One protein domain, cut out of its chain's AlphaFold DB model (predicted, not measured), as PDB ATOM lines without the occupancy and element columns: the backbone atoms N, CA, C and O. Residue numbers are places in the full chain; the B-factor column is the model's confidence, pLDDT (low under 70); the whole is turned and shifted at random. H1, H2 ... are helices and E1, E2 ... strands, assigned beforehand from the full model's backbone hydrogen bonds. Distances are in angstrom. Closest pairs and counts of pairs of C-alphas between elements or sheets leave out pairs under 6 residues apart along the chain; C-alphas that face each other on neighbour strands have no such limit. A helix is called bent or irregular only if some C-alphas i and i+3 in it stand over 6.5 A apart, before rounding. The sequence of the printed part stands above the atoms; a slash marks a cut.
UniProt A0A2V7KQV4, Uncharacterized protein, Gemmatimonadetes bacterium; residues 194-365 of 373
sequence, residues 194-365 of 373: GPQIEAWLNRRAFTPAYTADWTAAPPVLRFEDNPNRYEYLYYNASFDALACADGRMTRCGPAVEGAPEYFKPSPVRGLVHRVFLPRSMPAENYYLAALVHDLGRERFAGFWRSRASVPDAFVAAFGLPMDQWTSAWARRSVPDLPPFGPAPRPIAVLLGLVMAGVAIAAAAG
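Overview. This is residues 194 to 365 of the 373 residues of an uncharacterized protein of Gemmatimonadetes bacterium (UniProt A0A2V7KQV4). A long helix, H9, sticks out with the end of its link as an arm, residues 342 to 365, from a compact body of short helices. In that body H3, H4 and H8 pack crosswise on one another, the helical hairpin of H6 and H7 lies beyond them, and E1 sits out at the rim in a long loop-rich stretch. The printed part has 172 residues with nine named helices and one named strand, in the order H1 H2 H3 H4 E1 H5 H6 H7 H8 H9; the class is mostly helix. The whole is loose, with a radius of gyration of the C-alphas of 20.3 A and spans of 76 by 33 by 29 A, and the arm makes the length.

Along the chain. H9, residues 346 to 365, is the longest helix at 28.2 A and ends at C-alpha 365, (128.694, 203.909, 161.934). H8, residues 322 to 333, is 16.0 A long and begins at (156.536, 154.841, 142.748). H3 is residues 239 to 245, H4 249 to 257, H7 310 to 318 and H6 297 to 304. H5, residues 284 to 295, is 16.7 A long. H1, residues 195 to 203, begins at (154.682, 141.799, 129.547); H2 is residues 228 to 236 and E1 residues 271 to 273. H5 is irregular, with C-alphas 285 and 288 7.7 A apart; H4 is only just so, with C-alphas 250 and 253 6.8 A apart.

Arrangement. H9 touches no helix. H8, with residues 322 to 327 alone, touches H4 about perpendicular at 89 degrees; the closest C-alphas, of Cys 252 and Asp 323, are 4.9 A apart. With residues 326 to 331 alone it touches H3, closest at the C-alphas of Ala 245 and Ala 330, 4.9 A. H3 and H4 touch at a steep tilt of 60 degrees, closest at the C-alphas of Ala 241 and Ala 255, 4.7 A. H8 only just touches H7, with 3 pairs of C-alphas within 8 A. H6 and H7 form a hairpin at a shallow tilt of 23 degrees, closest at the C-alphas of Phe 303 and Ala 317, 5.1 A. H5 and H6 only just touch, only at the corner, with 3 pairs; H5 and H8 are near each other. H1 only just touches H7, with 3 pairs, closest at the C-alphas of Ile 197 and Val 310, 6.2 A. H2 touches no helix, and E1 pairs with no named strand. Every O i to N i+4 pair is within hydrogen-bond range in H1, H2, H3, H6, H7, H8 and H9; the counts are 3 of 5 in H4 and 6 of 8 in H5.

Size, cuts and confidence. The C-alphas farthest apart, of Gly 270 and Gly 365, are 77.0 A apart. Without residues 342 to 365 the body spans 41 by 34 by 29 A. The printed part has no cut; the links H1 to H2, H4 to E1 and H8 to H9 are long. Mean pLDDT of the printed part is 82.7, with 35 residues under 70, among them 223 to 236 and 338 to 349.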
ATOM      1  N   GLY A 194     159.269 143.375 130.074       97.25
ATOM      2  CA  GLY A 194     158.356 142.358 130.574       97.25
ATOM      3  C   GLY A 194     156.904 142.679 130.184       97.25
ATOM      4  O   GLY A 194     156.578 143.830 129.895       97.25
ATOM      5  N   PRO A 195     156.003 141.684 130.171       95.69
ATOM      6  CA  PRO A 195     154.682 141.799 129.547       95.69
ATOM      7  C   PRO A 195     153.803 142.908 130.143       95.69
ATOM      8  O   PRO A 195     153.073 143.570 129.410       95.69
ATOM      9  N   GLN A 196     153.884 143.146 131.456       96.25
ATOM     10  CA  GLN A 196     153.117 144.205 132.122       96.25
ATOM     11  C   GLN A 196     153.669 145.601 131.808       96.25
ATOM     12  O   GLN A 196     152.897 146.527 131.556       96.25
ATOM     13  N   ILE A 197     154.998 145.736 131.753       97.38
ATOM     14  CA  ILE A 197     155.671 146.979 131.360       97.38
ATOM     15  C   ILE A 197     155.394 147.279 129.885       97.38
ATOM     16  O   ILE A 197     155.040 148.402 129.546       97.38
ATOM     17  N   GLU A 198     155.468 146.270 129.012       94.31
ATOM     18  CA  GLU A 198     155.120 146.400 127.594       94.31
ATOM     19  C   GLU A 198     153.670 146.859 127.423       94.31
ATOM     20  O   GLU A 198     153.414 147.818 126.699       94.31
ATOM     21  N   ALA A 199     152.722 146.226 128.122       92.12
ATOM     22  CA  ALA A 199     151.313 146.599 128.065       92.12
ATOM     23  C   ALA A 199     151.076 148.036 128.555       92.12
ATOM     24  O   ALA A 199     150.308 148.772 127.934       92.12
ATOM     25  N   TRP A 200     151.744 148.453 129.633       93.38
ATOM     26  CA  TRP A 200     151.701 149.833 130.120       93.38
ATOM     27  C   TRP A 200     152.251 150.825 129.091       93.38
ATOM     28  O   TRP A 200     151.560 151.783 128.748       93.38
ATOM     29  N   LEU A 201     153.435 150.569 128.529       92.44
ATOM     30  CA  LEU A 201     154.023 151.424 127.496       92.44
ATOM     31  C   LEU A 201     153.118 151.526 126.273       92.44
ATOM     32  O   LEU A 201     152.925 152.621 125.750       92.44
ATOM     33  N   ASN A 202     152.516 150.414 125.848       89.31
ATOM     34  CA  ASN A 202     151.633 150.403 124.693       89.31
ATOM     35  C   ASN A 202     150.371 151.242 124.951       89.31
ATOM     36  O   ASN A 202     150.038 152.095 124.131       89.31
ATOM     37  N   ARG A 203     149.727 151.090 126.124       87.38
ATOM     38  CA  ARG A 203     148.589 151.939 126.541       87.38
ATOM     39  C   ARG A 203     148.949 153.424 126.590       87.38
ATOM     40  O   ARG A 203     148.103 154.265 126.318       87.38
ATOM     41  N   ARG A 204     150.203 153.737 126.909       86.69
ATOM     42  CA  ARG A 204     150.741 155.100 127.000       86.69
ATOM     43  C   ARG A 204     151.333 155.606 125.682       86.69
ATOM     44  O   ARG A 204     152.038 156.601 125.697       86.69
ATOM     45  N   ALA A 205     151.147 154.933 124.546       82.88
ATOM     46  CA  ALA A 205     151.787 155.320 123.276       82.88
ATOM     47  C   ALA A 205     153.324 155.420 123.337       82.88
ATOM     48  O   ALA A 205     153.928 156.121 122.525       82.88
ATOM     49  N   PHE A 206     153.962 154.783 124.322       89.62
ATOM     50  CA  PHE A 206     155.371 154.955 124.674       89.62
ATOM     51  C   PHE A 206     155.769 156.383 125.097       89.62
ATOM     52  O   PHE A 206     156.963 156.671 125.142       89.62
ATOM     53  N   THR A 207     154.833 157.271 125.461       88.12
ATOM     54  CA  THR A 207     155.145 158.655 125.873       88.12
ATOM     55  C   THR A 207     156.199 158.759 126.983       88.12
ATOM     56  O   THR A 207     157.081 159.605 126.834       88.12
ATOM     57  N   PRO A 208     156.255 157.885 128.016       91.38
ATOM     58  CA  PRO A 208     157.326 157.927 129.020       91.38
ATOM     59  C   PRO A 208     158.731 157.633 128.464       91.38
ATOM     60  O   PRO A 208     159.732 157.901 129.126       91.38
ATOM     61  N   ALA A 209     158.796 157.053 127.262       91.88
ATOM     62  CA  ALA A 209     159.984 156.567 126.570       91.88
ATOM     63  C   ALA A 209     160.315 157.398 125.313       91.88
ATOM     64  O   ALA A 209     160.937 156.892 124.381       91.88
ATOM     65  N   TYR A 210     159.866 158.656 125.238       89.50
ATOM     66  CA  TYR A 210     160.054 159.525 124.063       89.50
ATOM     67  C   TYR A 210     161.402 160.239 123.993       89.50
ATOM     68  O   TYR A 210     161.671 160.909 122.988       89.50
ATOM     69  N   THR A 211     162.240 160.077 125.015       90.12
ATOM     70  CA  THR A 211     163.659 160.418 124.976       90.12
ATOM     71  C   THR A 211     164.515 159.277 125.514       90.12
ATOM     72  O   THR A 211     164.145 158.585 126.466       90.12
ATOM     73  N   ALA A 212     165.668 159.089 124.884       92.25
ATOM     74  CA  ALA A 212     166.714 158.169 125.312       92.25
ATOM     75  C   ALA A 212     167.970 158.933 125.773       92.25
ATOM     76  O   ALA A 212     169.094 158.458 125.612       92.25
ATOM     77  N   ASP A 213     167.795 160.151 126.294       89.00
ATOM     78  CA  ASP A 213     168.869 160.912 126.928       89.00
ATOM     79  C   ASP A 213     168.857 160.701 128.443       89.00
ATOM     80  O   ASP A 213     168.301 161.489 129.201       89.00
ATOM     81  N   TRP A 214     169.440 159.587 128.871       90.88
ATOM     82  CA  TRP A 214     169.581 159.234 130.287       90.88
ATOM     83  C   TRP A 214     170.982 159.508 130.843       90.88
ATOM     84  O   TRP A 214     171.316 159.079 131.944       90.88
ATOM     85  N   THR A 215     171.832 160.189 130.073       86.56
ATOM     86  CA  THR A 215     173.156 160.637 130.535       86.56
ATOM     87  C   THR A 215     173.128 162.035 131.136       86.56
ATOM     88  O   THR A 215     174.035 162.394 131.879       86.56
ATOM     89  N   ALA A 216     172.107 162.821 130.802       83.44
ATOM     90  CA  ALA A 216     171.916 164.167 131.309       83.44
ATOM     91  C   ALA A 216     170.734 164.217 132.279       83.44
ATOM     92  O   ALA A 216     169.775 163.452 132.157       83.44
ATOM     93  N   ALA A 217     170.786 165.175 133.204       83.25
ATOM     94  CA  ALA A 217     169.646 165.481 134.048       83.25
ATOM     95  C   ALA A 217     168.439 165.900 133.177       83.25
ATOM     96  O   ALA A 217     168.619 166.631 132.193       83.25
ATOM     97  N   PRO A 218     167.210 165.482 133.531       81.06
ATOM     98  CA  PRO A 218     166.006 165.896 132.821       81.06
ATOM     99  C   PRO A 218     165.872 167.425 132.800       81.06
ATOM    100  O   PRO A 218     166.216 168.083 133.786       81.06
ATOM    101  N   PRO A 219     165.340 168.017 131.718       80.81
ATOM    102  CA  PRO A 219     165.137 169.455 131.668       80.81
ATOM    103  C   PRO A 219     164.095 169.903 132.698       80.81
ATOM    104  O   PRO A 219     163.081 169.237 132.919       80.81
ATOM    105  N   VAL A 220     164.331 171.082 133.271       84.06
ATOM    106  CA  VAL A 220     163.380 171.775 134.144       84.06
ATOM    107  C   VAL A 220     162.493 172.680 133.290       84.06
ATOM    108  O   VAL A 220     162.989 173.510 132.526       84.06
ATOM    109  N   LEU A 221     161.177 172.524 133.407       77.88
ATOM    110  CA  LEU A 221     160.186 173.361 132.741       77.88
ATOM    111  C   LEU A 221     159.898 174.590 133.608       77.88
ATOM    112  O   LEU A 221     159.108 174.519 134.546       77.88
ATOM    113  N   ARG A 222     160.528 175.719 133.271       74.75
ATOM    114  CA  ARG A 222     160.227 177.029 133.866       74.75
ATOM    115  C   ARG A 222     159.160 177.755 133.048       74.75
ATOM    116  O   ARG A 222     159.218 177.770 131.809       74.75
ATOM    117  N   PHE A 223     158.170 178.326 133.731       66.56
ATOM    118  CA  PHE A 223     157.056 179.047 133.097       66.56
ATOM    119  C   PHE A 223     157.346 180.531 132.875       66.56
ATOM    120  O   PHE A 223     156.743 181.130 131.987       66.56
ATOM    121  N   GLU A 224     158.302 181.098 133.615       62.41
ATOM    122  CA  GLU A 224     158.768 182.481 133.447       62.41
ATOM    123  C   GLU A 224     159.250 182.755 132.010       62.41
ATOM    124  O   GLU A 224     159.045 183.842 131.478       62.41
ATOM    125  N   ASP A 225     159.796 181.734 131.339       60.81
ATOM    126  CA  ASP A 225     160.310 181.833 129.970       60.81
ATOM    127  C   ASP A 225     159.215 182.012 128.904       60.81
ATOM    128  O   ASP A 225     159.508 182.430 127.782       60.81
ATOM    129  N   ASN A 226     157.972 181.603 129.188       57.94
ATOM    130  CA  ASN A 226     156.855 181.698 128.249       57.94
ATOM    131  C   ASN A 226     155.512 181.459 128.973       57.94
ATOM    132  O   ASN A 226     155.181 180.299 129.243       57.94
ATOM    133  N   PRO A 227     154.692 182.501 129.215       57.28
ATOM    134  CA  PRO A 227     153.440 182.382 129.967       57.28
ATOM    135  C   PRO A 227     152.412 181.452 129.308       57.28
ATOM    136  O   PRO A 227     151.639 180.799 130.009       57.28
ATOM    137  N   ASN A 228     152.460 181.272 127.982       61.16
ATOM    138  CA  ASN A 228     151.573 180.335 127.287       61.16
ATOM    139  C   ASN A 228     151.874 178.876 127.674       61.16
ATOM    140  O   ASN A 228     151.010 178.015 127.532       61.16
ATOM    141  N   ARG A 229     153.077 178.559 128.191       64.44
ATOM    142  CA  ARG A 229     153.425 177.199 128.656       64.44
ATOM    143  C   ARG A 229     152.523 176.717 129.788       64.44
ATOM    144  O   ARG A 229     152.332 175.509 129.899       64.44
ATOM    145  N   TYR A 230     151.981 177.625 130.598       64.19
ATOM    146  CA  TYR A 230     151.040 177.265 131.655       64.19
ATOM    147  C   TYR A 230     149.722 176.744 131.067       64.19
ATOM    148  O   TYR A 230     149.272 175.658 131.430       64.19
ATOM    149  N   GLU A 231     149.154 177.459 130.092       65.00
ATOM    150  CA  GLU A 231     147.961 177.010 129.366       65.00
ATOM    151  C   GLU A 231     148.233 175.693 128.633       65.00
ATOM    152  O   GLU A 231     147.474 174.737 128.772       65.00
ATOM    153  N   TYR A 232     149.372 175.582 127.937       64.12
ATOM    154  CA  TYR A 232     149.774 174.327 127.299       64.12
ATOM    155  C   TYR A 232     149.901 173.172 128.292       64.12
ATOM    156  O   TYR A 232     149.590 172.043 127.923       64.12
ATOM    157  N   LEU A 233     150.363 173.404 129.523       69.31
ATOM    158  CA  LEU A 233     150.404 172.343 130.520       69.31
ATOM    159  C   LEU A 233     148.986 171.933 130.929       69.31
ATOM    160  O   LEU A 233     148.687 170.743 130.924       69.31
ATOM    161  N   TYR A 234     148.125 172.906 131.230       67.50
ATOM    162  CA  TYR A 234     146.748 172.662 131.656       67.50
ATOM    163  C   TYR A 234     145.936 171.888 130.610       67.50
ATOM    164  O   TYR A 234     145.217 170.959 130.956       67.50
ATOM    165  N   TYR A 235     146.090 172.223 129.326       64.44
ATOM    166  CA  TYR A 235     145.373 171.542 128.244       64.44
ATOM    167  C   TYR A 235     145.887 170.138 127.940       64.44
ATOM    168  O   TYR A 235     145.173 169.352 127.322       64.44
ATOM    169  N   ASN A 236     147.129 169.830 128.315       69.81
ATOM    170  CA  ASN A 236     147.762 168.591 127.884       69.81
ATOM    171  C   ASN A 236     147.959 167.577 129.000       69.81
ATOM    172  O   ASN A 236     147.979 166.400 128.661       69.81
ATOM    173  N   ALA A 237     148.092 168.006 130.260       77.00
ATOM    174  CA  ALA A 237     148.285 167.147 131.424       77.00
ATOM    175  C   ALA A 237     146.963 166.613 131.988       77.00
ATOM    176  O   ALA A 237     145.941 167.293 131.989       77.00
ATOM    177  N   SER A 238     147.001 165.395 132.528       80.00
ATOM    178  CA  SER A 238     145.871 164.837 133.280       80.00
ATOM    179  C   SER A 238     145.709 165.526 134.641       80.00
ATOM    180  O   SER A 238     146.687 165.994 135.232       80.00
ATOM    181  N   PHE A 239     144.490 165.531 135.190       81.50
ATOM    182  CA  PHE A 239     144.247 166.062 136.538       81.50
ATOM    183  C   PHE A 239     145.053 165.329 137.617       81.50
ATOM    184  O   PHE A 239     145.551 165.975 138.537       81.50
ATOM    185  N   ASP A 240     145.232 164.011 137.491       86.31
ATOM    186  CA  ASP A 240     146.068 163.242 138.418       86.31
ATOM    187  C   ASP A 240     147.537 163.684 138.352       86.31
ATOM    188  O   ASP A 240     148.200 163.797 139.381       86.31
ATOM    189  N   ALA A 241     148.046 164.020 137.165       84.44
ATOM    190  CA  ALA A 241     149.414 164.500 137.019       84.44
ATOM    191  C   ALA A 241     149.630 165.911 137.551       84.44
ATOM    192  O   ALA A 241     150.654 166.170 138.183       84.44
ATOM    193  N   LEU A 242     148.673 166.814 137.319       82.94
ATOM    194  CA  LEU A 242     148.704 168.152 137.908       82.94
ATOM    195  C   LEU A 242     148.657 168.057 139.435       82.94
ATOM    196  O   LEU A 242     149.476 168.668 140.113       82.94
ATOM    197  N   ALA A 243     147.779 167.210 139.977       85.00
ATOM    198  CA  ALA A 243     147.710 166.922 141.405       85.00
ATOM    199  C   ALA A 243     149.016 166.316 141.955       85.00
ATOM    200  O   ALA A 243     149.460 166.695 143.038       85.00
ATOM    201  N   CYS A 244     149.652 165.400 141.223       88.38
ATOM    202  CA  CYS A 244     150.938 164.824 141.612       88.38
ATOM    203  C   CYS A 244     152.054 165.880 141.656       88.38
ATOM    204  O   CYS A 244     152.810 165.937 142.630       88.38
ATOM    205  N   ALA A 245     152.136 166.732 140.627       86.19
ATOM    206  CA  ALA A 245     153.111 167.818 140.546       86.19
ATOM    207  C   ALA A 245     152.885 168.887 141.635       86.19
ATOM    208  O   ALA A 245     153.853 169.408 142.177       86.19
ATOM    209  N   ASP A 246     151.631 169.123 142.030       85.19
ATOM    210  CA  ASP A 246     151.227 169.952 143.182       85.19
ATOM    211  C   ASP A 246     151.560 169.301 144.549       85.19
ATOM    212  O   ASP A 246     151.427 169.914 145.603       85.19
ATOM    213  N   GLY A 247     152.039 168.050 144.561       85.88
ATOM    214  CA  GLY A 247     152.490 167.347 145.766       85.88
ATOM    215  C   GLY A 247     151.472 166.379 146.375       85.88
ATOM    216  O   GLY A 247     151.746 165.791 147.424       85.88
ATOM    217  N   ARG A 248     150.321 166.145 145.731       88.25
ATOM    218  CA  ARG A 248     149.332 165.146 146.169       88.25
ATOM    219  C   ARG A 248     149.800 163.744 145.788       88.25
ATOM    220  O   ARG A 248     149.418 163.199 144.756       88.25
ATOM    221  N   MET A 249     150.628 163.160 146.649       91.25
ATOM    222  CA  MET A 249     151.345 161.906 146.391       91.25
ATOM    223  C   MET A 249     150.440 160.750 145.926       91.25
ATOM    224  O   MET A 249     150.806 160.040 144.998       91.25
ATOM    225  N   THR A 250     149.227 160.618 146.471       90.81
ATOM    226  CA  THR A 250     148.269 159.553 146.100       90.81
ATOM    227  C   THR A 250     147.759 159.628 144.656       90.81
ATOM    228  O   THR A 250     147.108 158.699 144.188       90.81
ATOM    229  N   ARG A 251     148.020 160.730 143.941       90.62
ATOM    230  CA  ARG A 251     147.676 160.893 142.519       90.62
ATOM    231  C   ARG A 251     148.831 160.576 141.574       90.62
ATOM    232  O   ARG A 251     148.617 160.486 140.371       90.62
ATOM    233  N   CYS A 252     150.036 160.352 142.095       92.19
ATOM    234  CA  CYS A 252     151.210 160.094 141.269       92.19
ATOM    235  C   CYS A 252     151.171 158.736 140.561       92.19
ATOM    236  O   CYS A 252     151.510 158.674 139.382       92.19
ATOM    237  N   GLY A 253     150.709 157.673 141.219       92.06
ATOM    238  CA  GLY A 253     150.545 156.362 140.591       92.06
ATOM    239  C   GLY A 253     149.552 156.390 139.431       92.06
ATOM    240  O   GLY A 253     149.956 156.125 138.296       92.06
ATOM    241  N   PRO A 254     148.304 156.846 139.656       89.25
ATOM    242  CA  PRO A 254     147.332 157.049 138.585       89.25
ATOM    243  C   PRO A 254     147.858 157.918 137.433       89.25
ATOM    244  O   PRO A 254     147.627 157.593 136.269       89.25
ATOM    245  N   ALA A 255     148.631 158.971 137.727       89.00
ATOM    246  CA  ALA A 255     149.235 159.828 136.707       89.00
ATOM    247  C   ALA A 255     150.271 159.112 135.825       89.00
ATOM    248  O   ALA A 255     150.402 159.439 134.644       89.00
ATOM    249  N   VAL A 256     151.021 158.152 136.374       91.88
ATOM    250  CA  VAL A 256     152.002 157.335 135.636       91.88
ATOM    251  C   VAL A 256     151.316 156.194 134.883       91.88
ATOM    252  O   VAL A 256     151.701 155.867 133.759       91.88
ATOM    253  N   GLU A 257     150.303 155.574 135.480       89.94
ATOM    254  CA  GLU A 257     149.648 154.383 134.935       89.94
ATOM    255  C   GLU A 257     148.569 154.695 133.888       89.94
ATOM    256  O   GLU A 257     148.421 153.937 132.923       89.94
ATOM    257  N   GLY A 258     147.822 155.791 134.062       81.62
ATOM    258  CA  GLY A 258     146.682 156.166 133.218       81.62
ATOM    259  C   GLY A 258     147.089 156.597 131.808       81.62
ATOM    260  O   GLY A 258     148.181 157.096 131.605       81.62
ATOM    261  N   ALA A 259     146.250 156.427 130.793       71.56
ATOM    262  CA  ALA A 259     146.562 156.907 129.440       71.56
ATOM    263  C   ALA A 259     145.992 158.322 129.218       71.56
ATOM    264  O   ALA A 259     145.018 158.683 129.880       71.56
ATOM    265  N   PRO A 260     146.547 159.130 128.293       66.69
ATOM    266  CA  PRO A 260     145.867 160.339 127.831       66.69
ATOM    267  C   PRO A 260     144.474 159.977 127.290       66.69
ATOM    268  O   PRO A 260     144.357 159.064 126.477       66.69
ATOM    269  N   GLU A 261     143.430 160.693 127.714       61.56
ATOM    270  CA  GLU A 261     142.017 160.347 127.450       61.56
ATOM    271  C   GLU A 261     141.669 160.236 125.953       61.56
ATOM    272  O   GLU A 261     140.823 159.440 125.554       61.56
ATOM    273  N   TYR A 262     142.375 160.983 125.105       63.06
ATOM    274  CA  TYR A 262     142.152 161.024 123.658       63.06
ATOM    275  C   TYR A 262     143.035 160.053 122.863       63.06
ATOM    276  O   TYR A 262     142.967 160.027 121.634       63.06
ATOM    277  N   PHE A 263     143.888 159.271 123.532       71.19
ATOM    278  CA  PHE A 263     144.800 158.350 122.865       71.19
ATOM    279  C   PHE A 263     144.240 156.927 122.807       71.19
ATOM    280  O   PHE A 263     143.834 156.358 123.820       71.19
ATOM    281  N   LYS A 264     144.313 156.316 121.619       72.62
ATOM    282  CA  LYS A 264     144.063 154.887 121.427       72.62
ATOM    283  C   LYS A 264     145.362 154.177 121.037       72.62
ATOM    284  O   LYS A 264     145.982 154.570 120.048       72.62
ATOM    285  N   PRO A 265     145.787 153.137 121.776       74.25
ATOM    286  CA  PRO A 265     146.954 152.348 121.401       74.25
ATOM    287  C   PRO A 265     146.727 151.653 120.060       74.25
ATOM    288  O   PRO A 265     145.595 151.310 119.719       74.25
ATOM    289  N   SER A 266     147.811 151.385 119.324       76.81
ATOM    290  CA  SER A 266     147.706 150.535 118.138       76.81
ATOM    291  C   SER A 266     147.125 149.177 118.550       76.81
ATOM    292  O   SER A 266     147.631 148.567 119.502       76.81
ATOM    293  N   PRO A 267     146.111 148.658 117.837       80.38
ATOM    294  CA  PRO A 267     145.571 147.328 118.115       80.38
ATOM    295  C   PRO A 267     146.578 146.219 117.773       80.38
ATOM    296  O   PRO A 267     146.374 145.053 118.110       80.38
ATOM    297  N   VAL A 268     147.683 146.563 117.106       85.19
ATOM    298  CA  VAL A 268     148.703 145.627 116.652       85.19
ATOM    299  C   VAL A 268     149.920 145.718 117.558       85.19
ATOM    300  O   VAL A 268     150.627 146.725 117.602       85.19
ATOM    301  N   ARG A 269     150.212 144.619 118.259       88.06
ATOM    302  CA  ARG A 269     151.394 144.528 119.122       88.06
ATOM    303  C   ARG A 269     152.673 144.828 118.337       88.06
ATOM    304  O   ARG A 269     152.906 144.268 117.267       88.06
ATOM    305  N   GLY A 270     153.508 145.691 118.911       89.81
ATOM    306  CA  GLY A 270     154.792 146.092 118.347       89.81
ATOM    307  C   GLY A 270     154.716 147.170 117.264       89.81
ATOM    308  O   GLY A 270     155.765 147.567 116.769       89.81
ATOM    309  N   LEU A 271     153.524 147.667 116.919       90.50
ATOM    310  CA  LEU A 271     153.370 148.890 116.134       90.50
ATOM    311  C   LEU A 271     153.064 150.060 117.059       90.50
ATOM    312  O   LEU A 271     152.126 150.012 117.847       90.50
ATOM    313  N   VAL A 272     153.866 151.116 116.965       88.50
ATOM    314  CA  VAL A 272     153.706 152.311 117.796       88.50
ATOM    315  C   VAL A 272     153.754 153.539 116.913       88.50
ATOM    316  O   VAL A 272     154.692 153.723 116.145       88.50
ATOM    317  N   HIS A 273     152.770 154.413 117.070       83.06
ATOM    318  CA  HIS A 273     152.792 155.743 116.481       83.06
ATOM    319  C   HIS A 273     153.088 156.750 117.580       83.06
ATOM    320  O   HIS A 273     152.480 156.719 118.651       83.06
ATOM    321  N   ARG A 274     154.052 157.633 117.328       79.31
ATOM    322  CA  ARG A 274     154.328 158.734 118.237       79.31
ATOM    323  C   ARG A 274     153.185 159.723 118.164       79.31
ATOM    324  O   ARG A 274     152.860 160.223 117.090       79.31
ATOM    325  N   VAL A 275     152.668 160.076 119.326       71.50
ATOM    326  CA  VAL A 275     151.630 161.088 119.456       71.50
ATOM    327  C   VAL A 275     152.243 162.359 120.020       71.50
ATOM    328  O   VAL A 275     153.042 162.331 120.953       71.50
ATOM    329  N   PHE A 276     151.940 163.498 119.400       62.50
ATOM    330  CA  PHE A 276     152.508 164.778 119.827       62.50
ATOM    331  C   PHE A 276     151.756 165.362 121.039       62.50
ATOM    332  O   PHE A 276     152.379 166.017 121.878       62.50
ATOM    333  N   LEU A 277     150.444 165.100 121.137       63.97
ATOM    334  CA  LEU A 277     149.502 165.617 122.142       63.97
ATOM    335  C   LEU A 277     148.355 164.606 122.360       63.97
ATOM    336  O   LEU A 277     147.932 164.012 121.367       63.97
ATOM    337  N   PRO A 278     147.802 164.441 123.581       58.38
ATOM    338  CA  PRO A 278     148.171 165.057 124.862       58.38
ATOM    339  C   PRO A 278     149.177 164.207 125.664       58.38
ATOM    340  O   PRO A 278     149.383 163.029 125.380       58.38
ATOM    341  N   ARG A 279     149.815 164.807 126.678       67.19
ATOM    342  CA  ARG A 279     150.809 164.154 127.553       67.19
ATOM    343  C   ARG A 279     150.233 164.002 128.946       67.19
ATOM    344  O   ARG A 279     149.966 165.002 129.583       67.19
ATOM    345  N   SER A 280     150.134 162.797 129.481       70.12
ATOM    346  CA  SER A 280     149.568 162.595 130.818       70.12
ATOM    347  C   SER A 280     150.250 163.424 131.917       70.12
ATOM    348  O   SER A 280     149.532 163.918 132.780       70.12
ATOM    349  N   MET A 281     151.583 163.611 131.867       79.06
ATOM    350  CA  MET A 281     152.386 164.313 132.875       79.06
ATOM    351  C   MET A 281     153.244 165.450 132.287       79.06
ATOM    352  O   MET A 281     153.716 165.363 131.145       79.06
ATOM    353  N   PRO A 282     153.535 166.505 133.074       78.00
ATOM    354  CA  PRO A 282     154.587 167.448 132.715       78.00
ATOM    355  C   PRO A 282     155.922 166.721 132.501       78.00
ATOM    356  O   PRO A 282     156.256 165.809 133.248       78.00
ATOM    357  N   ALA A 283     156.685 167.117 131.479       81.25
ATOM    358  CA  ALA A 283     157.982 166.514 131.135       81.25
ATOM    359  C   ALA A 283     157.978 164.976 130.956       81.25
ATOM    360  O   ALA A 283     159.043 164.365 130.945       81.25
ATOM    361  N   GLU A 284     156.812 164.353 130.743       86.31
ATOM    362  CA  GLU A 284     156.645 162.892 130.688       86.31
ATOM    363  C   GLU A 284     157.627 162.182 129.752       86.31
ATOM    364  O   GLU A 284     158.104 161.100 130.076       86.31
ATOM    365  N   ASN A 285     157.978 162.811 128.627       86.88
ATOM    366  CA  ASN A 285     158.937 162.274 127.661       86.88
ATOM    367  C   ASN A 285     160.262 161.826 128.295       86.88
ATOM    368  O   ASN A 285     160.917 160.950 127.738       86.88
ATOM    369  N   TYR A 286     160.643 162.444 129.418       90.44
ATOM    370  CA  TYR A 286     161.874 162.204 130.165       90.44
ATOM    371  C   TYR A 286     161.703 161.245 131.342       90.44
ATOM    372  O   TYR A 286     162.686 160.982 132.022       90.44
ATOM    373  N   TYR A 287     160.508 160.716 131.609       93.44
ATOM    374  CA  TYR A 287     160.238 159.935 132.818       93.44
ATOM    375  C   TYR A 287     161.125 158.685 132.920       93.44
ATOM    376  O   TYR A 287     161.827 158.512 133.914       93.44
ATOM    377  N   LEU A 288     161.176 157.838 131.882       95.94
ATOM    378  CA  LEU A 288     162.053 156.659 131.912       95.94
ATOM    379  C   LEU A 288     163.536 157.032 131.853       95.94
ATOM    380  O   LEU A 288     164.351 156.388 132.511       95.94
ATOM    381  N   ALA A 289     163.887 158.084 131.114       95.25
ATOM    382  CA  ALA A 289     165.271 158.540 131.020       95.25
ATOM    383  C   ALA A 289     165.778 159.035 132.383       95.25
ATOM    384  O   ALA A 289     166.896 158.717 132.781       95.25
ATOM    385  N   ALA A 290     164.918 159.727 133.131       95.62
ATOM    386  CA  ALA A 290     165.163 160.161 134.498       95.62
ATOM    387  C   ALA A 290     165.336 158.977 135.454       95.62
ATOM    388  O   ALA A 290     166.203 159.033 136.314       95.62
ATOM    389  N   LEU A 291     164.576 157.887 135.296       97.12
ATOM    390  CA  LEU A 291     164.781 156.678 136.104       97.12
ATOM    391  C   LEU A 291     166.148 156.042 135.842       97.12
ATOM    392  O   LEU A 291     166.840 155.666 136.785       97.12
ATOM    393  N   VAL A 292     166.557 155.938 134.574       96.69
ATOM    394  CA  VAL A 292     167.884 155.413 134.217       96.69
ATOM    395  C   VAL A 292     168.993 156.309 134.779       96.69
ATOM    396  O   VAL A 292     169.966 155.788 135.323       96.69
ATOM    397  N   HIS A 293     168.833 157.631 134.671       95.38
ATOM    398  CA  HIS A 293     169.785 158.628 135.163       95.38
ATOM    399  C   HIS A 293     169.882 158.638 136.701       95.38
ATOM    400  O   HIS A 293     170.970 158.485 137.249       95.38
ATOM    401  N   ASP A 294     168.753 158.785 137.400       96.50
ATOM    402  CA  ASP A 294     168.702 159.002 138.854       96.50
ATOM    403  C   ASP A 294     168.869 157.700 139.654       96.50
ATOM    404  O   ASP A 294     169.422 157.717 140.753       96.50
ATOM    405  N   LEU A 295     168.357 156.572 139.143       96.50
ATOM    406  CA  LEU A 295     168.292 155.297 139.879       96.50
ATOM    407  C   LEU A 295     169.212 154.214 139.302       96.50
ATOM    408  O   LEU A 295     169.337 153.132 139.880       96.50
ATOM    409  N   GLY A 296     169.888 154.514 138.196       95.38
ATOM    410  CA  GLY A 296     170.913 153.669 137.608       95.38
ATOM    411  C   GLY A 296     170.384 152.627 136.623       95.38
ATOM    412  O   GLY A 296     169.274 152.092 136.715       95.38
ATOM    413  N   ARG A 297     171.255 152.295 135.667       95.31
ATOM    414  CA  ARG A 297     170.951 151.429 134.525       95.31
ATOM    415  C   ARG A 297     170.558 150.003 134.915       95.31
ATOM    416  O   ARG A 297     169.639 149.448 134.320       95.31
ATOM    417  N   GLU A 298     171.239 149.400 135.887       96.12
ATOM    418  CA  GLU A 298     170.989 148.006 136.288       96.12
ATOM    419  C   GLU A 298     169.625 147.836 136.957       96.12
ATOM    420  O   GLU A 298     168.857 146.949 136.579       96.12
ATOM    421  N   ARG A 299     169.287 148.733 137.893       98.06
ATOM    422  CA  ARG A 299     167.972 148.752 138.545       98.06
ATOM    423  C   ARG A 299     166.869 148.995 137.526       98.06
ATOM    424  O   ARG A 299     165.894 148.246 137.491       98.06
ATOM    425  N   PHE A 300     167.067 149.956 136.621       98.06
ATOM    426  CA  PHE A 300     166.132 150.175 135.522       98.06
ATOM    427  C   PHE A 300     165.963 148.931 134.643       98.06
ATOM    428  O   PHE A 300     164.841 148.589 134.283       98.06
ATOM    429  N   ALA A 301     167.038 148.206 134.326       97.44
ATOM    430  CA  ALA A 301     166.947 146.968 133.556       97.44
ATOM    431  C   ALA A 301     166.144 145.876 134.290       97.44
ATOM    432  O   ALA A 301     165.528 145.033 133.632       97.44
ATOM    433  N   GLY A 302     166.163 145.870 135.628       98.19
ATOM    434  CA  GLY A 302     165.305 145.032 136.470       98.19
ATOM    435  C   GLY A 302     163.830 145.433 136.379       98.19
ATOM    436  O   GLY A 302     162.986 144.579 136.115       98.19
ATOM    437  N   PHE A 303     163.533 146.733 136.497       98.56
ATOM    438  CA  PHE A 303     162.188 147.286 136.287       98.56
ATOM    439  C   PHE A 303     161.654 146.942 134.890       98.56
ATOM    440  O   PHE A 303     160.597 146.330 134.762       98.56
ATOM    441  N   TRP A 304     162.423 147.267 133.849       98.00
ATOM    442  CA  TRP A 304     162.060 147.110 132.441       98.00
ATOM    443  C   TRP A 304     161.640 145.680 132.096       98.00
ATOM    444  O   TRP A 304     160.637 145.470 131.419       98.00
ATOM    445  N   ARG A 305     162.387 144.686 132.589       97.69
ATOM    446  CA  ARG A 305     162.163 143.260 132.300       97.69
ATOM    447  C   ARG A 305     161.183 142.583 133.265       97.69
ATOM    448  O   ARG A 305     160.916 141.389 133.118       97.69
ATOM    449  N   SER A 306     160.648 143.316 134.242       98.25
ATOM    450  CA  SER A 306     159.768 142.760 135.267       98.25
ATOM    451  C   SER A 306     158.447 142.248 134.689       98.25
ATOM    452  O   SER A 306     157.847 142.842 133.794       98.25
ATOM    453  N   ARG A 307     157.965 141.134 135.245       98.12
ATOM    454  CA  ARG A 307     156.629 140.587 134.957       98.12
ATOM    455  C   ARG A 307     155.554 141.108 135.915       98.12
ATOM    456  O   ARG A 307     154.383 140.811 135.692       98.12
ATOM    457  N   ALA A 308     155.946 141.820 136.971       98.06
ATOM    458  CA  ALA A 308     155.030 142.382 137.959       98.06
ATOM    459  C   ALA A 308     154.287 143.607 137.403       98.06
ATOM    460  O   ALA A 308     154.637 144.120 136.338       98.06
ATOM    461  N   SER A 309     153.263 144.078 138.122       97.06
ATOM    462  CA  SER A 309     152.588 145.343 137.804       97.06
ATOM    463  C   SER A 309     153.587 146.513 137.800       97.06
ATOM    464  O   SER A 309     154.674 146.396 138.363       97.06
ATOM    465  N   VAL A 310     153.252 147.649 137.178       96.94
ATOM    466  CA  VAL A 310     154.163 148.811 137.135       96.94
ATOM    467  C   VAL A 310     154.543 149.295 138.545       96.94
ATOM    468  O   VAL A 310     155.745 149.426 138.787       96.94
ATOM    469  N   PRO A 311     153.600 149.488 139.494       96.88
ATOM    470  CA  PRO A 311     153.946 149.859 140.868       96.88
ATOM    471  C   PRO A 311     154.833 148.819 141.568       96.88
ATOM    472  O   PRO A 311     155.847 149.181 142.165       96.88
ATOM    473  N   ASP A 312     154.508 147.529 141.450       98.12
ATOM    474  CA  ASP A 312     155.264 146.464 142.124       98.12
ATOM    475  C   ASP A 312     156.662 146.297 141.523       98.12
ATOM    476  O   ASP A 312     157.646 146.138 142.244       98.12
ATOM    477  N   ALA A 313     156.773 146.370 140.194       98.25
ATOM    478  CA  ALA A 313     158.043 146.348 139.483       98.25
ATOM    479  C   ALA A 313     158.919 147.537 139.882       98.25
ATOM    480  O   ALA A 313     160.131 147.380 140.021       98.25
ATOM    481  N   PHE A 314     158.314 148.712 140.074       98.31
ATOM    482  CA  PHE A 314     159.014 149.907 140.524       98.31
ATOM    483  C   PHE A 314     159.594 149.697 141.925       98.31
ATOM    484  O   PHE A 314     160.794 149.876 142.131       98.31
ATOM    485  N   VAL A 315     158.766 149.254 142.875       98.19
ATOM    486  CA  VAL A 315     159.201 148.984 144.253       98.19
ATOM    487  C   VAL A 315     160.294 147.918 144.278       98.19
ATOM    488  O   VAL A 315     161.326 148.121 144.911       98.19
ATOM    489  N   ALA A 316     160.109 146.818 143.547       98.31
ATOM    490  CA  ALA A 316     161.074 145.725 143.495       98.31
ATOM    491  C   ALA A 316     162.430 146.152 142.907       98.31
ATOM    492  O   ALA A 316     163.474 145.717 143.387       98.31
ATOM    493  N   ALA A 317     162.428 146.999 141.876       98.44
ATOM    494  CA  ALA A 317     163.651 147.427 141.203       98.44
ATOM    495  C   ALA A 317     164.391 148.550 141.940       98.44
ATOM    496  O   ALA A 317     165.623 148.591 141.936       98.44
ATOM    497  N   PHE A 318     163.651 149.481 142.542       98.31
ATOM    498  CA  PHE A 318     164.214 150.730 143.051       98.31
ATOM    499  C   PHE A 318     164.216 150.832 144.579       98.31
ATOM    500  O   PHE A 318     164.961 151.649 145.121       98.31
ATOM    501  N   GLY A 319     163.443 149.995 145.275       97.19
ATOM    502  CA  GLY A 319     163.386 149.951 146.737       97.19
ATOM    503  C   GLY A 319     162.585 151.087 147.378       97.19
ATOM    504  O   GLY A 319     162.714 151.310 148.578       97.19
ATOM    505  N   LEU A 320     161.775 151.817 146.605       96.25
ATOM    506  CA  LEU A 320     160.883 152.864 147.104       96.25
ATOM    507  C   LEU A 320     159.546 152.881 146.346       96.25
ATOM    508  O   LEU A 320     159.508 152.466 145.185       96.25
ATOM    509  N   PRO A 321     158.454 153.369 146.966       96.38
ATOM    510  CA  PRO A 321     157.171 153.548 146.296       96.38
ATOM    511  C   PRO A 321     157.277 154.453 145.066       96.38
ATOM    512  O   PRO A 321     157.901 155.519 145.117       96.38
ATOM    513  N   MET A 322     156.602 154.059 143.984       96.06
ATOM    514  CA  MET A 322     156.536 154.841 142.748       96.06
ATOM    515  C   MET A 322     156.018 156.258 143.009       96.06
ATOM    516  O   MET A 322     156.638 157.226 142.582       96.06
ATOM    517  N   ASP A 323     154.947 156.393 143.791       95.62
ATOM    518  CA  ASP A 323     154.338 157.686 144.116       95.62
ATOM    519  C   ASP A 323     155.320 158.657 144.778       95.62
ATOM    520  O   ASP A 323     155.342 159.850 144.460       95.62
ATOM    521  N   GLN A 324     156.163 158.139 145.676       95.81
ATOM    522  CA  GLN A 324     157.152 158.931 146.397       95.81
ATOM    523  C   GLN A 324     158.209 159.489 145.439       95.81
ATOM    524  O   GLN A 324     158.505 160.688 145.473       95.81
ATOM    525  N   TRP A 325     158.770 158.639 144.572       95.88
ATOM    526  CA  TRP A 325     159.768 159.076 143.597       95.88
ATOM    527  C   TRP A 325     159.159 160.034 142.571       95.88
ATOM    528  O   TRP A 325     159.710 161.110 142.332       95.88
ATOM    529  N   THR A 326     157.993 159.687 142.026       95.56
ATOM    530  CA  THR A 326     157.301 160.469 141.000       95.56
ATOM    531  C   THR A 326     156.908 161.850 141.504       95.56
ATOM    532  O   THR A 326     157.121 162.827 140.792       95.56
ATOM    533  N   SER A 327     156.415 161.977 142.741       93.44
ATOM    534  CA  SER A 327     156.110 163.288 143.331       93.44
ATOM    535  C   SER A 327     157.358 164.168 143.454       93.44
ATOM    536  O   SER A 327     157.324 165.376 143.202       93.44
ATOM    537  N   ALA A 328     158.490 163.578 143.848       93.25
ATOM    538  CA  ALA A 328     159.750 164.302 143.944       93.25
ATOM    539  C   ALA A 328     160.276 164.705 142.556       93.25
ATOM    540  O   ALA A 328     160.718 165.838 142.381       93.25
ATOM    541  N   TRP A 329     160.204 163.803 141.575       93.19
ATOM    542  CA  TRP A 329     160.584 164.068 140.189       93.19
ATOM    543  C   TRP A 329     159.719 165.171 139.568       93.19
ATOM    544  O   TRP A 329     160.266 166.161 139.092       93.19
ATOM    545  N   ALA A 330     158.390 165.073 139.664       90.62
ATOM    546  CA  ALA A 330     157.459 166.025 139.061       90.62
ATOM    547  C   ALA A 330     157.682 167.459 139.569       90.62
ATOM    548  O   ALA A 330     157.748 168.392 138.768       90.62
ATOM    549  N   ARG A 331     157.898 167.631 140.881       88.62
ATOM    550  CA  ARG A 331     158.216 168.938 141.485       88.62
ATOM    551  C   ARG A 331     159.561 169.499 141.033       88.62
ATOM    552  O   ARG A 331     159.686 170.702 140.850       88.62
ATOM    553  N   ARG A 332     160.575 168.648 140.824       89.81
ATOM    554  CA  ARG A 332     161.866 169.090 140.262       89.81
ATOM    555  C   ARG A 332     161.749 169.447 138.782       89.81
ATOM    556  O   ARG A 332     162.403 170.381 138.330       89.81
ATOM    557  N   SER A 333     160.931 168.714 138.031       86.31
ATOM    558  CA  SER A 333     160.697 168.966 136.609       86.31
ATOM    559  C   SER A 333     159.875 170.227 136.363       86.31
ATOM    560  O   SER A 333     160.031 170.831 135.306       86.31
ATOM    561  N   VAL A 334     159.024 170.631 137.311       82.94
ATOM    562  CA  VAL A 334     158.162 171.817 137.209       82.94
ATOM    563  C   VAL A 334     158.094 172.558 138.557       82.94
ATOM    564  O   VAL A 334     157.085 172.471 139.257       82.94
ATOM    565  N   PRO A 335     159.159 173.276 138.952       82.19
ATOM    566  CA  PRO A 335     159.234 173.917 140.267       82.19
ATOM    567  C   PRO A 335     158.246 175.077 140.425       82.19
ATOM    568  O   PRO A 335     157.754 175.314 141.524       82.19
ATOM    569  N   ASP A 336     157.920 175.761 139.327       78.88
ATOM    570  CA  ASP A 336     157.125 176.992 139.339       78.88
ATOM    571  C   ASP A 336     155.637 176.726 139.073       78.88
ATOM    572  O   ASP A 336     154.927 177.604 138.580       78.88
ATOM    573  N   LEU A 337     155.157 175.501 139.323       76.06
ATOM    574  CA  LEU A 337     153.748 175.175 139.123       76.06
ATOM    575  C   LEU A 337     152.896 175.956 140.139       76.06
ATOM    576  O   LEU A 337     153.060 175.762 141.345       76.06
ATOM    577  N   PRO A 338     151.971 176.824 139.689       69.56
ATOM    578  CA  PRO A 338     151.023 177.466 140.584       69.56
ATOM    579  C   PRO A 338     150.201 176.416 141.343       69.56
ATOM    580  O   PRO A 338     149.826 175.406 140.741       69.56
ATOM    581  N   PRO A 339     149.880 176.654 142.627       65.19
ATOM    582  CA  PRO A 339     149.137 175.696 143.433       65.19
ATOM    583  C   PRO A 339     147.809 175.323 142.768       65.19
ATOM    584  O   PRO A 339     147.043 176.195 142.341       65.19
ATOM    585  N   PHE A 340     147.540 174.020 142.690       61.94
ATOM    586  CA  PHE A 340     146.382 173.469 141.992       61.94
ATOM    587  C   PHE A 340     145.260 173.123 142.981       61.94
ATOM    588  O   PHE A 340     145.309 172.156 143.748       61.94
ATOM    589  N   GLY A 341     144.194 173.920 142.963       57.38
ATOM    590  CA  GLY A 341     143.008 173.686 143.781       57.38
ATOM    591  C   GLY A 341     142.202 174.956 144.042       57.38
ATOM    592  O   GLY A 341     142.610 176.039 143.629       57.38
ATOM    593  N   PRO A 342     141.077 174.854 144.768       52.66
ATOM    594  CA  PRO A 342     140.223 175.990 145.124       52.66
ATOM    595  C   PRO A 342     140.851 176.892 146.206       52.66
ATOM    596  O   PRO A 342     140.136 177.509 146.995       52.66
ATOM    597  N   ALA A 343     142.183 176.945 146.302       51.06
ATOM    598  CA  ALA A 343     142.859 177.803 147.258       51.06
ATOM    599  C   ALA A 343     142.621 179.263 146.843       51.06
ATOM    600  O   ALA A 343     142.958 179.644 145.715       51.06
ATOM    601  N   PRO A 344     142.016 180.090 147.710       51.03
ATOM    602  CA  PRO A 344     141.715 181.453 147.338       51.03
ATOM    603  C   PRO A 344     143.010 182.209 147.090       51.03
ATOM    604  O   PRO A 344     143.937 182.192 147.904       51.03
ATOM    605  N   ARG A 345     143.073 182.895 145.948       56.78
ATOM    606  CA  ARG A 345     144.207 183.763 145.641       56.78
ATOM    607  C   ARG A 345     144.339 184.800 146.764       56.78
ATOM    608  O   ARG A 345     143.318 185.372 147.150       56.78
ATOM    609  N   PRO A 346     145.553 185.114 147.251       56.03
ATOM    610  CA  PRO A 346     145.745 186.061 148.352       56.03
ATOM    611  C   PRO A 346     145.044 187.404 148.120       56.03
ATOM    612  O   PRO A 346     144.471 187.977 149.039       56.03
ATOM    613  N   ILE A 347     145.006 187.865 146.864       58.53
ATOM    614  CA  ILE A 347     144.310 189.096 146.475       58.53
ATOM    615  C   ILE A 347     142.781 188.991 146.595       58.53
ATOM    616  O   ILE A 347     142.135 189.961 146.974       58.53
ATOM    617  N   ALA A 348     142.197 187.819 146.330       61.91
ATOM    618  CA  ALA A 348     140.767 187.570 146.494       61.91
ATOM    619  C   ALA A 348     140.389 187.471 147.978       61.91
ATOM    620  O   ALA A 348     139.368 188.023 148.387       61.91
ATOM    621  N   VAL A 349     141.244 186.851 148.804       63.38
ATOM    622  CA  VAL A 349     141.104 186.875 150.271       63.38
ATOM    623  C   VAL A 349     141.160 188.311 150.783       63.38
ATOM    624  O   VAL A 349     140.292 188.725 151.545       63.38
ATOM    625  N   LEU A 350     142.141 189.095 150.328       70.81
ATOM    626  CA  LEU A 350     142.325 190.484 150.742       70.81
ATOM    627  C   LEU A 350     141.137 191.365 150.335       70.81
ATOM    628  O   LEU A 350     140.619 192.102 151.167       70.81
ATOM    629  N   LEU A 351     140.647 191.242 149.098       70.38
ATOM    630  CA  LEU A 351     139.438 191.940 148.647       70.38
ATOM    631  C   LEU A 351     138.199 191.518 149.447       70.38
ATOM    632  O   LEU A 351     137.412 192.376 149.841       70.38
ATOM    633  N   GLY A 352     138.051 190.225 149.748       71.12
ATOM    634  CA  GLY A 352     136.980 189.719 150.608       71.12
ATOM    635  C   GLY A 352     137.031 190.309 152.020       71.12
ATOM    636  O   GLY A 352     136.012 190.765 152.536       71.12
ATOM    637  N   LEU A 353     138.223 190.377 152.621       75.25
ATOM    638  CA  LEU A 353     138.443 190.981 153.938       75.25
ATOM    639  C   LEU A 353     138.180 192.493 153.935       75.25
ATOM    640  O   LEU A 353     137.552 192.998 154.864       75.25
ATOM    641  N   VAL A 354     138.598 193.213 152.889       77.12
ATOM    642  CA  VAL A 354     138.322 194.652 152.734       77.12
ATOM    643  C   VAL A 354     136.818 194.900 152.629       77.12
ATOM    644  O   VAL A 354     136.285 195.745 153.347       77.12
ATOM    645  N   MET A 355     136.112 194.131 151.800       76.75
ATOM    646  CA  MET A 355     134.659 194.248 151.652       76.75
ATOM    647  C   MET A 355     133.919 193.922 152.956       76.75
ATOM    648  O   MET A 355     132.985 194.637 153.326       76.75
ATOM    649  N   ALA A 356     134.367 192.902 153.694       72.81
ATOM    650  CA  ALA A 356     133.837 192.588 155.019       72.81
ATOM    651  C   ALA A 356     134.087 193.731 156.021       72.81
ATOM    652  O   ALA A 356     133.170 194.136 156.737       72.81
ATOM    653  N   GLY A 357     135.292 194.310 156.026       74.88
ATOM    654  CA  GLY A 357     135.643 195.456 156.866       74.88
ATOM    655  C   GLY A 357     134.782 196.690 156.583       74.88
ATOM    656  O   GLY A 357     134.271 197.310 157.515       74.88
ATOM    657  N   VAL A 358     134.539 197.006 155.306       77.88
ATOM    658  CA  VAL A 358     133.657 198.112 154.891       77.88
ATOM    659  C   VAL A 358     132.217 197.875 155.354       77.88
ATOM    660  O   VAL A 358     131.580 198.795 155.874       77.88
ATOM    661  N   ALA A 359     131.703 196.649 155.228       75.38
ATOM    662  CA  ALA A 359     130.358 196.305 155.686       75.38
ATOM    663  C   ALA A 359     130.204 196.462 157.211       75.38
ATOM    664  O   ALA A 359     129.214 197.031 157.679       75.38
ATOM    665  N   ILE A 360     131.202 196.018 157.984       75.06
ATOM    666  CA  ILE A 360     131.225 196.150 159.448       75.06
ATOM    667  C   ILE A 360     131.316 197.624 159.862       75.06
ATOM    668  O   ILE A 360     130.549 198.066 160.718       75.06
ATOM    669  N   ALA A 361     132.192 198.412 159.231       73.88
ATOM    670  CA  ALA A 361     132.334 199.842 159.512       73.88
ATOM    671  C   ALA A 361     131.045 200.624 159.199       73.88
ATOM    672  O   ALA A 361     130.622 201.471 159.988       73.88
ATOM    673  N   ALA A 362     130.372 200.301 158.091       73.19
ATOM    674  CA  ALA A 362     129.083 200.893 157.738       73.19
ATOM    675  C   ALA A 362     127.978 200.530 158.749       73.19
ATOM    676  O   ALA A 362     127.174 201.390 159.121       73.19
ATOM    677  N   ALA A 363     127.954 199.283 159.238       67.38
ATOM    678  CA  ALA A 363     127.028 198.849 160.285       67.38
ATOM    679  C   ALA A 363     127.291 199.578 161.613       67.38
ATOM    680  O   ALA A 363     126.365 200.138 162.205       67.38
ATOM    681  N   ALA A 364     128.551 199.637 162.051       71.00
ATOM    682  CA  ALA A 364     128.960 200.304 163.285       71.00
ATOM    683  C   ALA A 364     128.681 201.815 163.243       71.00
ATOM    684  O   ALA A 364     128.091 202.355 164.178       71.00
ATOM    685  N   GLY A 365     129.004 202.490 162.135       68.62
ATOM    686  CA  GLY A 365     128.694 203.909 161.934       68.62
ATOM    687  C   GLY A 365     127.189 204.194 161.905       68.62
ATOM    688  O   GLY A 365     126.732 205.201 162.450       68.62
TER     689      GLY A 365